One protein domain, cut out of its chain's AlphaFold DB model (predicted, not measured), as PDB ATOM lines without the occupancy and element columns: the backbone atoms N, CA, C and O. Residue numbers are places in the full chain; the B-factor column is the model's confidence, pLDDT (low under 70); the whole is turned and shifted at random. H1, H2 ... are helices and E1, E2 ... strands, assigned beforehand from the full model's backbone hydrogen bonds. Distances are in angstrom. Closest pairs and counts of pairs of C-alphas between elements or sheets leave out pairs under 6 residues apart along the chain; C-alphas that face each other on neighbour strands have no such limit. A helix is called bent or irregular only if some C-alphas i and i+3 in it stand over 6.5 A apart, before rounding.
ATOM      1  N   VAL A   3     150.456 159.429 146.363       74.69
ATOM      2  CA  VAL A   3     150.558 158.869 147.719       74.69
ATOM      3  C   VAL A   3     151.901 158.147 147.875       74.69
ATOM      4  O   VAL A   3     152.527 158.236 148.929       74.69
ATOM      5  N   SER A   4     152.370 157.500 146.803       85.06
ATOM      6  CA  SER A   4     153.691 156.875 146.661       85.06
ATOM      7  C   SER A   4     154.131 156.886 145.187       85.06
ATOM      8  O   SER A   4     153.416 157.399 144.324       85.06
ATOM      9  N   ASP A   5     155.294 156.304 144.876       83.44
ATOM     10  CA  ASP A   5     155.814 156.194 143.501       83.44
ATOM     11  C   ASP A   5     154.923 155.355 142.566       83.44
ATOM     12  O   ASP A   5     154.950 155.523 141.341       83.44
ATOM     13  N   ASP A   6     154.139 154.439 143.134       91.06
ATOM     14  CA  ASP A   6     153.271 153.498 142.429       91.06
ATOM     15  C   ASP A   6     151.777 153.696 142.726       91.06
ATOM     16  O   ASP A   6     150.954 152.994 142.135       91.06
ATOM     17  N   VAL A   7     151.412 154.648 143.594       93.19
ATOM     18  CA  VAL A   7     150.019 154.935 143.961       93.19
ATOM     19  C   VAL A   7     149.680 156.403 143.739       93.19
ATOM     20  O   VAL A   7     150.211 157.308 144.392       93.19
ATOM     21  N   ASP A   8     148.697 156.623 142.874       91.56
ATOM     22  CA  ASP A   8     148.082 157.930 142.668       91.56
ATOM     23  C   ASP A   8     146.778 158.045 143.456       91.56
ATOM     24  O   ASP A   8     146.041 157.070 143.590       91.56
ATOM     25  N   ALA A   9     146.441 159.263 143.885       92.44
ATOM     26  CA  ALA A   9     145.104 159.597 144.366       92.44
ATOM     27  C   ALA A   9     144.380 160.552 143.404       92.44
ATOM     28  O   ALA A   9     144.870 161.656 143.114       92.44
ATOM     29  N   TYR A  10     143.191 160.124 142.982       92.44
ATOM     30  CA  TYR A  10     142.217 160.856 142.177       92.44
ATOM     31  C   TYR A  10     141.129 161.412 143.089       92.44
ATOM     32  O   TYR A  10     140.523 160.658 143.845       92.44
ATOM     33  N   TYR A  11     140.875 162.715 143.010       92.44
ATOM     34  CA  TYR A  11     139.882 163.403 143.834       92.44
ATOM     35  C   TYR A  11     138.762 163.919 142.935       92.44
ATOM     36  O   TYR A  11     139.040 164.622 141.961       92.44
ATOM     37  N   ARG A  12     137.512 163.579 143.253       92.44
ATOM     38  CA  ARG A  12     136.336 163.999 142.488       92.44
ATOM     39  C   ARG A  12     135.424 164.860 143.354       92.44
ATOM     40  O   ARG A  12     134.945 164.388 144.372       92.44
ATOM     41  N   LEU A  13     135.211 166.118 142.964       90.50
ATOM     42  CA  LEU A  13     134.466 167.090 143.777       90.50
ATOM     43  C   LEU A  13     132.972 167.186 143.458       90.50
ATOM     44  O   LEU A  13     132.218 167.579 144.334       90.50
ATOM     45  N   ASP A  14     132.594 166.897 142.218       84.94
ATOM     46  CA  ASP A  14     131.274 167.207 141.662       84.94
ATOM     47  C   ASP A  14     130.584 165.903 141.237       84.94
ATOM     48  O   ASP A  14     130.569 164.953 142.002       84.94
ATOM     49  N   GLU A  15     130.102 165.770 140.008       89.19
ATOM     50  CA  GLU A  15     129.259 164.634 139.622       89.19
ATOM     51  C   GLU A  15     129.996 163.287 139.514       89.19
ATOM     52  O   GLU A  15     131.217 163.233 139.358       89.19
ATOM     53  N   GLU A  16     129.255 162.177 139.497       92.31
ATOM     54  CA  GLU A  16     129.804 160.864 139.149       92.31
ATOM     55  C   GLU A  16     130.377 160.864 137.721       92.31
ATOM     56  O   GLU A  16     129.809 161.434 136.788       92.31
ATOM     57  N   THR A  17     131.532 160.233 137.508       93.38
ATOM     58  CA  THR A  17     132.116 160.108 136.167       93.38
ATOM     59  C   THR A  17     132.982 158.871 136.023       93.38
ATOM     60  O   THR A  17     133.693 158.455 136.939       93.38
ATOM     61  N   VAL A  18     132.962 158.315 134.813       95.25
ATOM     62  CA  VAL A  18     133.866 157.248 134.397       95.25
ATOM     63  C   VAL A  18     135.236 157.840 134.071       95.25
ATOM     64  O   VAL A  18     135.368 158.695 133.194       95.25
ATOM     65  N   ILE A  19     136.266 157.356 134.757       94.50
ATOM     66  CA  ILE A  19     137.659 157.655 134.441       94.50
ATOM     67  C   ILE A  19     138.124 156.686 133.356       94.50
ATOM     68  O   ILE A  19     137.899 155.478 133.449       94.50
ATOM     69  N   TYR A  20     138.759 157.220 132.316       95.50
ATOM     70  CA  TYR A  20     139.235 156.467 131.158       95.50
ATOM     71  C   TYR A  20     140.749 156.560 131.027       95.50
ATOM     72  O   TYR A  20     141.352 157.537 131.457       95.50
ATOM     73  N   GLU A  21     141.319 155.579 130.336       94.62
ATOM     74  CA  GLU A  21     142.702 155.587 129.869       94.62
ATOM     75  C   GLU A  21     142.767 155.037 128.439       94.62
ATOM     76  O   GLU A  21     141.770 154.537 127.898       94.62
ATOM     77  N   TYR A  22     143.927 155.153 127.803       96.25
ATOM     78  CA  TYR A  22     144.168 154.667 126.448       96.25
ATOM     79  C   TYR A  22     145.177 153.524 126.463       96.25
ATOM     80  O   TYR A  22     146.154 153.551 127.208       96.25
ATOM     81  N   ASP A  23     144.919 152.481 125.673       96.31
ATOM     82  CA  ASP A  23     145.879 151.386 125.532       96.31
ATOM     83  C   ASP A  23     147.026 151.754 124.582       96.31
ATOM     84  O   ASP A  23     147.066 152.841 124.007       96.31
ATOM     85  N   GLU A  24     147.975 150.838 124.404       96.31
ATOM     86  CA  GLU A  24     149.152 151.026 123.552       96.31
ATOM     87  C   GLU A  24     148.798 151.283 122.078       96.31
ATOM     88  O   GLU A  24     149.621 151.799 121.326       96.31
ATOM     89  N   SER A  25     147.577 150.938 121.660       97.00
ATOM     90  CA  SER A  25     147.051 151.204 120.316       97.00
ATOM     91  C   SER A  25     146.220 152.491 120.247       97.00
ATOM     92  O   SER A  25     145.600 152.767 119.222       97.00
ATOM     93  N   GLY A  26     146.162 153.275 121.330       96.19
ATOM     94  CA  GLY A  26     145.362 154.495 121.422       96.19
ATOM     95  C   GLY A  26     143.862 154.245 121.585       96.19
ATOM     96  O   GLY A  26     143.060 155.160 121.391       96.19
ATOM     97  N   LYS A  27     143.433 153.024 121.931       97.50
ATOM     98  CA  LYS A  27     142.014 152.713 122.129       97.50
ATOM     99  C   LYS A  27     141.599 153.017 123.565       97.50
ATOM    100  O   LYS A  27     142.117 152.428 124.512       97.50
ATOM    101  N   LYS A  28     140.596 153.887 123.709       97.19
ATOM    102  CA  LYS A  28     140.008 154.264 125.002       97.19
ATOM    103  C   LYS A  28     139.387 153.058 125.715       97.19
ATOM    104  O   LYS A  28     138.677 152.263 125.090       97.19
ATOM    105  N   PHE A  29     139.595 152.944 127.021       96.00
ATOM    106  CA  PHE A  29     138.946 151.957 127.881       96.00
ATOM    107  C   PHE A  29     138.661 152.533 129.280       96.00
ATOM    108  O   PHE A  29     139.367 153.441 129.716       96.00
ATOM    109  N   PRO A  30     137.591 152.081 129.962       95.69
ATOM    110  CA  PRO A  30     137.265 152.566 131.299       95.69
ATOM    111  C   PRO A  30     138.218 151.965 132.338       95.69
ATOM    112  O   PRO A  30     138.516 150.772 132.280       95.69
ATOM    113  N   LEU A  31     138.657 152.781 133.295       94.81
ATOM    114  CA  LEU A  31     139.426 152.342 134.458       94.81
ATOM    115  C   LEU A  31     138.516 152.075 135.657       94.81
ATOM    116  O   LEU A  31     138.532 150.983 136.215       94.81
ATOM    117  N   PHE A  32     137.729 153.073 136.059       94.69
ATOM    118  CA  PHE A  32     136.808 152.984 137.193       94.69
ATOM    119  C   PHE A  32     135.768 154.105 137.149       94.69
ATOM    120  O   PHE A  32     135.889 155.055 136.374       94.69
ATOM    121  N   ILE A  33     134.748 153.994 137.998       95.19
ATOM    122  CA  ILE A  33     133.756 155.045 138.238       95.19
ATOM    123  C   ILE A  33     134.151 155.776 139.520       95.19
ATOM    124  O   ILE A  33     134.424 155.136 140.538       95.19
ATOM    125  N   SER A  34     134.216 157.104 139.464       93.19
ATOM    126  CA  SER A  34     134.446 157.952 140.635       93.19
ATOM    127  C   SER A  34     133.179 158.730 140.944       93.19
ATOM    128  O   SER A  34     132.720 159.498 140.099       93.19
ATOM    129  N   GLY A  35     132.641 158.538 142.146       92.38
ATOM    130  CA  GLY A  35     131.476 159.271 142.636       92.38
ATOM    131  C   GLY A  35     131.804 160.679 143.138       92.38
ATOM    132  O   GLY A  35     132.975 161.070 143.219       92.38
ATOM    133  N   GLU A  36     130.753 161.410 143.500       94.31
ATOM    134  CA  GLU A  36     130.836 162.730 144.129       94.31
ATOM    135  C   GLU A  36     131.537 162.666 145.485       94.31
ATOM    136  O   GLU A  36     131.307 161.768 146.292       94.31
ATOM    137  N   LEU A  37     132.416 163.635 145.725       94.44
ATOM    138  CA  LEU A  37     133.223 163.754 146.935       94.44
ATOM    139  C   LEU A  37     134.032 162.493 147.305       94.44
ATOM    140  O   LEU A  37     134.438 162.317 148.456       94.44
ATOM    141  N   ILE A  38     134.346 161.645 146.321       95.94
ATOM    142  CA  ILE A  38     135.163 160.443 146.502       95.94
ATOM    143  C   ILE A  38     136.629 160.720 146.160       95.94
ATOM    144  O   ILE A  38     136.963 161.355 145.155       95.94
ATOM    145  N   VAL A  39     137.520 160.164 146.981       95.81
ATOM    146  CA  VAL A  39     138.922 159.943 146.629       95.81
ATOM    147  C   VAL A  39     139.149 158.471 146.291       95.81
ATOM    148  O   VAL A  39     138.753 157.573 147.039       95.81
ATOM    149  N   THR A  40     139.795 158.235 145.150       95.94
ATOM    150  CA  THR A  40     140.172 156.906 144.662       95.94
ATOM    151  C   THR A  40     141.690 156.780 144.619       95.94
ATOM    152  O   THR A  40     142.362 157.591 143.984       95.94
ATOM    153  N   GLU A  41     142.229 155.754 145.274       95.69
ATOM    154  CA  GLU A  41     143.646 155.394 145.208       95.69
ATOM    155  C   GLU A  41     143.847 154.297 144.153       95.69
ATOM    156  O   GLU A  41     143.177 153.257 144.168       95.69
ATOM    157  N   LEU A  42     144.771 154.549 143.229       95.12
ATOM    158  CA  LEU A  42     145.033 153.722 142.059       95.12
ATOM    159  C   LEU A  42     146.486 153.251 142.082       95.12
ATOM    160  O   LEU A  42     147.404 154.067 141.999       95.12
ATOM    161  N   LYS A  43     146.687 151.934 142.164       95.31
ATOM    162  CA  LYS A  43     148.015 151.321 142.092       95.31
ATOM    163  C   LYS A  43     148.408 151.048 140.645       95.31
ATOM    164  O   LYS A  43     147.573 150.604 139.856       95.31
ATOM    165  N   LYS A  44     149.680 151.277 140.321       94.12
ATOM    166  CA  LYS A  44     150.269 151.095 138.993       94.12
ATOM    167  C   LYS A  44     151.295 149.966 138.988       94.12
ATOM    168  O   LYS A  44     152.286 150.037 139.711       94.12
ATOM    169  N   ASP A  45     151.127 148.992 138.102       94.62
ATOM    170  CA  ASP A  45     152.166 148.017 137.762       94.62
ATOM    171  C   ASP A  45     152.717 148.293 136.358       94.62
ATOM    172  O   ASP A  45     152.089 148.021 135.336       94.62
ATOM    173  N   LYS A  46     153.923 148.863 136.290       90.31
ATOM    174  CA  LYS A  46     154.549 149.235 135.012       90.31
ATOM    175  C   LYS A  46     154.949 148.024 134.163       90.31
ATOM    176  O   LYS A  46     155.206 148.204 132.975       90.31
ATOM    177  N   ASN A  47     154.982 146.823 134.741       94.88
ATOM    178  CA  ASN A  47     155.376 145.602 134.042       94.88
ATOM    179  C   ASN A  47     154.213 144.932 133.298       94.88
ATOM    180  O   ASN A  47     154.425 143.927 132.621       94.88
ATOM    181  N   THR A  48     152.996 145.471 133.401       94.88
ATOM    182  CA  THR A  48     151.820 144.933 132.715       94.88
ATOM    183  C   THR A  48     151.360 145.836 131.557       94.88
ATOM    184  O   THR A  48     151.669 147.041 131.526       94.88
ATOM    185  N   PRO A  49     150.625 145.261 130.578       95.62
ATOM    186  CA  PRO A  49     149.954 146.030 129.528       95.62
ATOM    187  C   PRO A  49     148.976 147.054 130.109       95.62
ATOM    188  O   PRO A  49     148.427 146.837 131.189       95.62
ATOM    189  N   MET A  50     148.686 148.130 129.377       94.62
ATOM    190  CA  MET A  50     147.936 149.294 129.872       94.62
ATOM    191  C   MET A  50     146.584 148.933 130.470       94.62
ATOM    192  O   MET A  50     146.212 149.426 131.532       94.62
ATOM    193  N   ARG A  51     145.883 148.000 129.825       94.25
ATOM    194  CA  ARG A  51     144.571 147.507 130.266       94.25
ATOM    195  C   ARG A  51     144.596 146.828 131.637       94.25
ATOM    196  O   ARG A  51     143.564 146.774 132.290       94.25
ATOM    197  N   ASN A  52     145.764 146.353 132.062       94.62
ATOM    198  CA  ASN A  52     145.994 145.650 133.324       94.62
ATOM    199  C   ASN A  52     146.970 146.408 134.242       94.62
ATOM    200  O   ASN A  52     147.385 145.878 135.271       94.62
ATOM    201  N   ARG A  53     147.395 147.616 133.852       95.00
ATOM    202  CA  ARG A  53     148.395 148.410 134.577       95.00
ATOM    203  C   ARG A  53     147.854 149.004 135.858       95.00
ATOM    204  O   ARG A  53     148.615 149.234 136.793       95.00
ATOM    205  N   TYR A  54     146.563 149.280 135.881       95.06
ATOM    206  CA  TYR A  54     145.940 150.064 136.923       95.06
ATOM    207  C   TYR A  54     144.927 149.224 137.680       95.06
ATOM    208  O   TYR A  54     144.071 148.582 137.075       95.06
ATOM    209  N   SER A  55     145.001 149.296 139.004       94.75
ATOM    210  CA  SER A  55     144.064 148.627 139.901       94.75
ATOM    211  C   SER A  55     143.586 149.604 140.963       94.75
ATOM    212  O   SER A  55     144.397 150.241 141.639       94.75
ATOM    213  N   VAL A  56     142.266 149.712 141.128       95.94
ATOM    214  CA  VAL A  56     141.673 150.461 142.241       95.94
ATOM    215  C   VAL A  56     141.941 149.690 143.524       95.94
ATOM    216  O   VAL A  56     141.521 148.543 143.658       95.94
ATOM    217  N   ILE A  57     142.647 150.319 144.461       96.44
ATOM    218  CA  ILE A  57     142.962 149.706 145.758       96.44
ATOM    219  C   ILE A  57     142.096 150.261 146.888       96.44
ATOM    220  O   ILE A  57     141.911 149.585 147.898       96.44
ATOM    221  N   LYS A  58     141.548 151.474 146.729       95.81
ATOM    222  CA  LYS A  58     140.682 152.099 147.732       95.81
ATOM    223  C   LYS A  58     139.787 153.164 147.114       95.81
ATOM    224  O   LYS A  58     140.253 153.974 146.317       95.81
ATOM    225  N   GLN A  59     138.533 153.199 147.551       96.38
ATOM    226  CA  GLN A  59     137.612 154.312 147.336       96.38
ATOM    227  C   GLN A  59     136.991 154.686 148.675       96.38
ATOM    228  O   GLN A  59     136.613 153.809 149.452       96.38
ATOM    229  N   ARG A  60     136.939 155.982 148.970       96.38
ATOM    230  CA  ARG A  60     136.305 156.500 150.184       96.38
ATOM    231  C   ARG A  60     135.843 157.931 149.983       96.38
ATOM    232  O   ARG A  60     136.366 158.639 149.126       96.38
ATOM    233  N   GLU A  61     134.946 158.368 150.849       96.56
ATOM    234  CA  GLU A  61     134.613 159.780 150.978       96.56
ATOM    235  C   GLU A  61     135.848 160.600 151.375       96.56
ATOM    236  O   GLU A  61     136.725 160.169 152.145       96.56
ATOM    237  N   MET A  62     135.931 161.794 150.798       95.56
ATOM    238  CA  MET A  62     136.899 162.799 151.191       95.56
ATOM    239  C   MET A  62     136.555 163.358 152.565       95.56
ATOM    240  O   MET A  62     135.401 163.575 152.921       95.56
ATOM    241  N   THR A  63     137.590 163.657 153.336       95.94
ATOM    242  CA  THR A  63     137.439 164.419 154.571       95.94
ATOM    243  C   THR A  63     137.253 165.905 154.264       95.94
ATOM    244  O   THR A  63     137.780 166.420 153.275       95.94
ATOM    245  N   ASN A  64     136.602 166.642 155.169       94.25
ATOM    246  CA  ASN A  64     136.484 168.102 155.059       94.25
ATOM    247  C   ASN A  64     137.848 168.797 154.912       94.25
ATOM    248  O   ASN A  64     137.962 169.803 154.215       94.25
ATOM    249  N   LEU A  65     138.899 168.257 155.539       93.69
ATOM    250  CA  LEU A  65     140.256 168.783 155.405       93.69
ATOM    251  C   LEU A  65     140.785 168.643 153.971       93.69
ATOM    252  O   LEU A  65     141.387 169.579 153.447       93.69
ATOM    253  N   GLU A  66     140.556 167.497 153.329       93.56
ATOM    254  CA  GLU A  66     140.949 167.263 151.937       93.56
ATOM    255  C   GLU A  66     140.171 168.160 150.980       93.56
ATOM    256  O   GLU A  66     140.785 168.799 150.126       93.56
ATOM    257  N   ILE A  67     138.856 168.279 151.175       92.81
ATOM    258  CA  ILE A  67     137.993 169.170 150.389       92.81
ATOM    259  C   ILE A  67     138.513 170.607 150.492       92.81
ATOM    260  O   ILE A  67     138.855 171.219 149.479       92.81
ATOM    261  N   ASN A  68     138.680 171.125 151.712       91.06
ATOM    262  CA  ASN A  68     139.168 172.485 151.944       91.06
ATOM    263  C   ASN A  68     140.550 172.721 151.328       91.06
ATOM    264  O   ASN A  68     140.800 173.785 150.756       91.06
ATOM    265  N   LYS A  69     141.446 171.729 151.410       89.94
ATOM    266  CA  LYS A  69     142.765 171.794 150.780       89.94
ATOM    267  C   LYS A  69     142.631 171.905 149.262       89.94
ATOM    268  O   LYS A  69     143.237 172.794 148.673       89.94
ATOM    269  N   ILE A  70     141.825 171.058 148.625       90.00
ATOM    270  CA  ILE A  70     141.660 171.090 147.168       90.00
ATOM    271  C   ILE A  70     141.077 172.427 146.720       90.00
ATOM    272  O   ILE A  70     141.633 173.059 145.823       90.00
ATOM    273  N   TYR A  71     140.019 172.897 147.384       87.94
ATOM    274  CA  TYR A  71     139.421 174.192 147.074       87.94
ATOM    275  C   TYR A  71     140.425 175.337 147.216       87.94
ATOM    276  O   TYR A  71     140.514 176.200 146.344       87.94
ATOM    277  N   SER A  72     141.230 175.315 148.279       86.62
ATOM    278  CA  SER A  72     142.219 176.361 148.532       86.62
ATOM    279  C   SER A  72     143.342 176.369 147.500       86.62
ATOM    280  O   SER A  72     143.730 177.448 147.077       86.62
ATOM    281  N   TYR A  73     143.863 175.210 147.089       84.75
ATOM    282  CA  TYR A  73     145.031 175.143 146.200       84.75
ATOM    283  C   TYR A  73     144.684 175.120 144.709       84.75
ATOM    284  O   TYR A  73     145.456 175.639 143.910       84.75
ATOM    285  N   PHE A  74     143.560 174.513 144.324       84.81
ATOM    286  CA  PHE A  74     143.278 174.168 142.925       84.81
ATOM    287  C   PHE A  74     141.970 174.741 142.383       84.81
ATOM    288  O   PHE A  74     141.775 174.699 141.176       84.81
ATOM    289  N   VAL A  75     141.087 175.278 143.232       82.88
ATOM    290  CA  VAL A  75     139.804 175.854 142.781       82.88
ATOM    291  C   VAL A  75     139.779 177.367 142.942       82.88
ATOM    292  O   VAL A  75     139.285 178.058 142.061       82.88
ATOM    293  N   ASN A  76     140.317 177.902 144.041       81.88
ATOM    294  CA  ASN A  76     140.311 179.338 144.284       81.88
ATOM    295  C   ASN A  76     141.453 180.037 143.520       81.88
ATOM    296  O   ASN A  76     142.610 179.921 143.938       81.88
ATOM    297  N   PRO A  77     141.155 180.823 142.467       80.94
ATOM    298  CA  PRO A  77     142.176 181.462 141.642       80.94
ATOM    299  C   PRO A  77     143.006 182.501 142.398       80.94
ATOM    300  O   PRO A  77     144.135 182.776 142.007       80.94
ATOM    301  N   VAL A  78     142.504 183.039 143.516       81.06
ATOM    302  CA  VAL A  78     143.260 183.965 144.380       81.06
ATOM    303  C   VAL A  78     144.525 183.307 144.946       81.06
ATOM    304  O   VAL A  78     145.502 183.987 145.258       81.06
ATOM    305  N   ASN A  79     144.522 181.979 145.054       75.50
ATOM    306  CA  ASN A  79     145.632 181.201 145.585       75.50
ATOM    307  C   ASN A  79     146.516 180.581 144.491       75.50
ATOM    308  O   ASN A  79     147.507 179.928 144.824       75.50
ATOM    309  N   TRP A  80     146.190 180.772 143.209       76.69
ATOM    310  CA  TRP A  80     147.011 180.314 142.089       76.69
ATOM    311  C   TRP A  80     148.113 181.349 141.852       76.69
ATOM    312  O   TRP A  80     147.951 182.286 141.074       76.69
TER     313      TRP A  80
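AT A GLANCE: This is residues 3 to 80 of the 81 residues of an uncharacterized protein of Lactobacillus johnsonii (UniProt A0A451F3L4). A three-stranded sheet of E1, E4 and E5 and a two-stranded hairpin of E2 and E3 lie loosely and partly face to face, with few contacts between them, and H1 sits across one end, beyond the sheet. Residues 73 to 78, of which 73 to 75 belong to H1, stick out from the rest. The printed part has 78 residues, with five named strands and then one named helix in the order E1, E2, E3, E4, E5, H1; the class is mixed, helices and strands. The larger sheet has the order E1, E4, E5, and both sheets are antiparallel. The whole is elongated, with spans of 40 by 23 by 23 A, and only just loose, close to compact, with a radius of gyration of the C-alphas of 14.3 A.

HOW THE PARTS SIT: E1, residues 7 to 11, is an edge strand and the antiparallel neighbour of E4, residues 38 to 44, at 157 degrees; N 10 and O 40 are 2.8 A apart, within hydrogen-bond range. E2, residues 17 to 22, and E3, residues 28 to 34, form a hairpin at 148 degrees, with N 19 and O 32 at 2.8 A. E1 and E2 are apart. The closest C-alphas of E3 and E4 are those of Ser 34 and Thr 40, 7.1 A apart. E4, the inner strand, forms a hairpin with E5, residues 54 to 61, at 159 degrees, with N 41 and O 58 at 2.9 A. E5 is the other edge strand and bends by 54 degrees at residue 57. The closest C-alphas of E3 and E5 are those of Leu 31 and Tyr 54, 7.3 A apart. H1, residues 64 to 75, is on the larger sheet but only grazes it, with residues 66 to 70. H1 is apart from E2 and E3. In H1 every O i to N i+4 pair is within hydrogen-bond range.

IN THESE COORDINATES: E1 begins at C-alpha 7, (150.019, 154.935, 143.961), and is 13.2 A long. E2 is 16.4 A long and E3 17.0 A. E4 is 19.3 A long, from C-alpha 38 at (135.163, 160.443, 146.502). E5 is 20.5 A long. H1 is 14.9 A long and ends at C-alpha 75, (139.804, 175.854, 142.781); it is neither bent nor irregular, but only just: C-alphas 72 and 75 are 6.3 A apart.

THE WHOLE: The two C-alphas farthest apart are those of Thr 48 and Val 78, at 41.6 A. The printed part has no cut and no long link; the link from E4 to E5, nine residues, is short and the other four are tight. The mean pLDDT of the printed part is 92.2, and no printed residue is under 70.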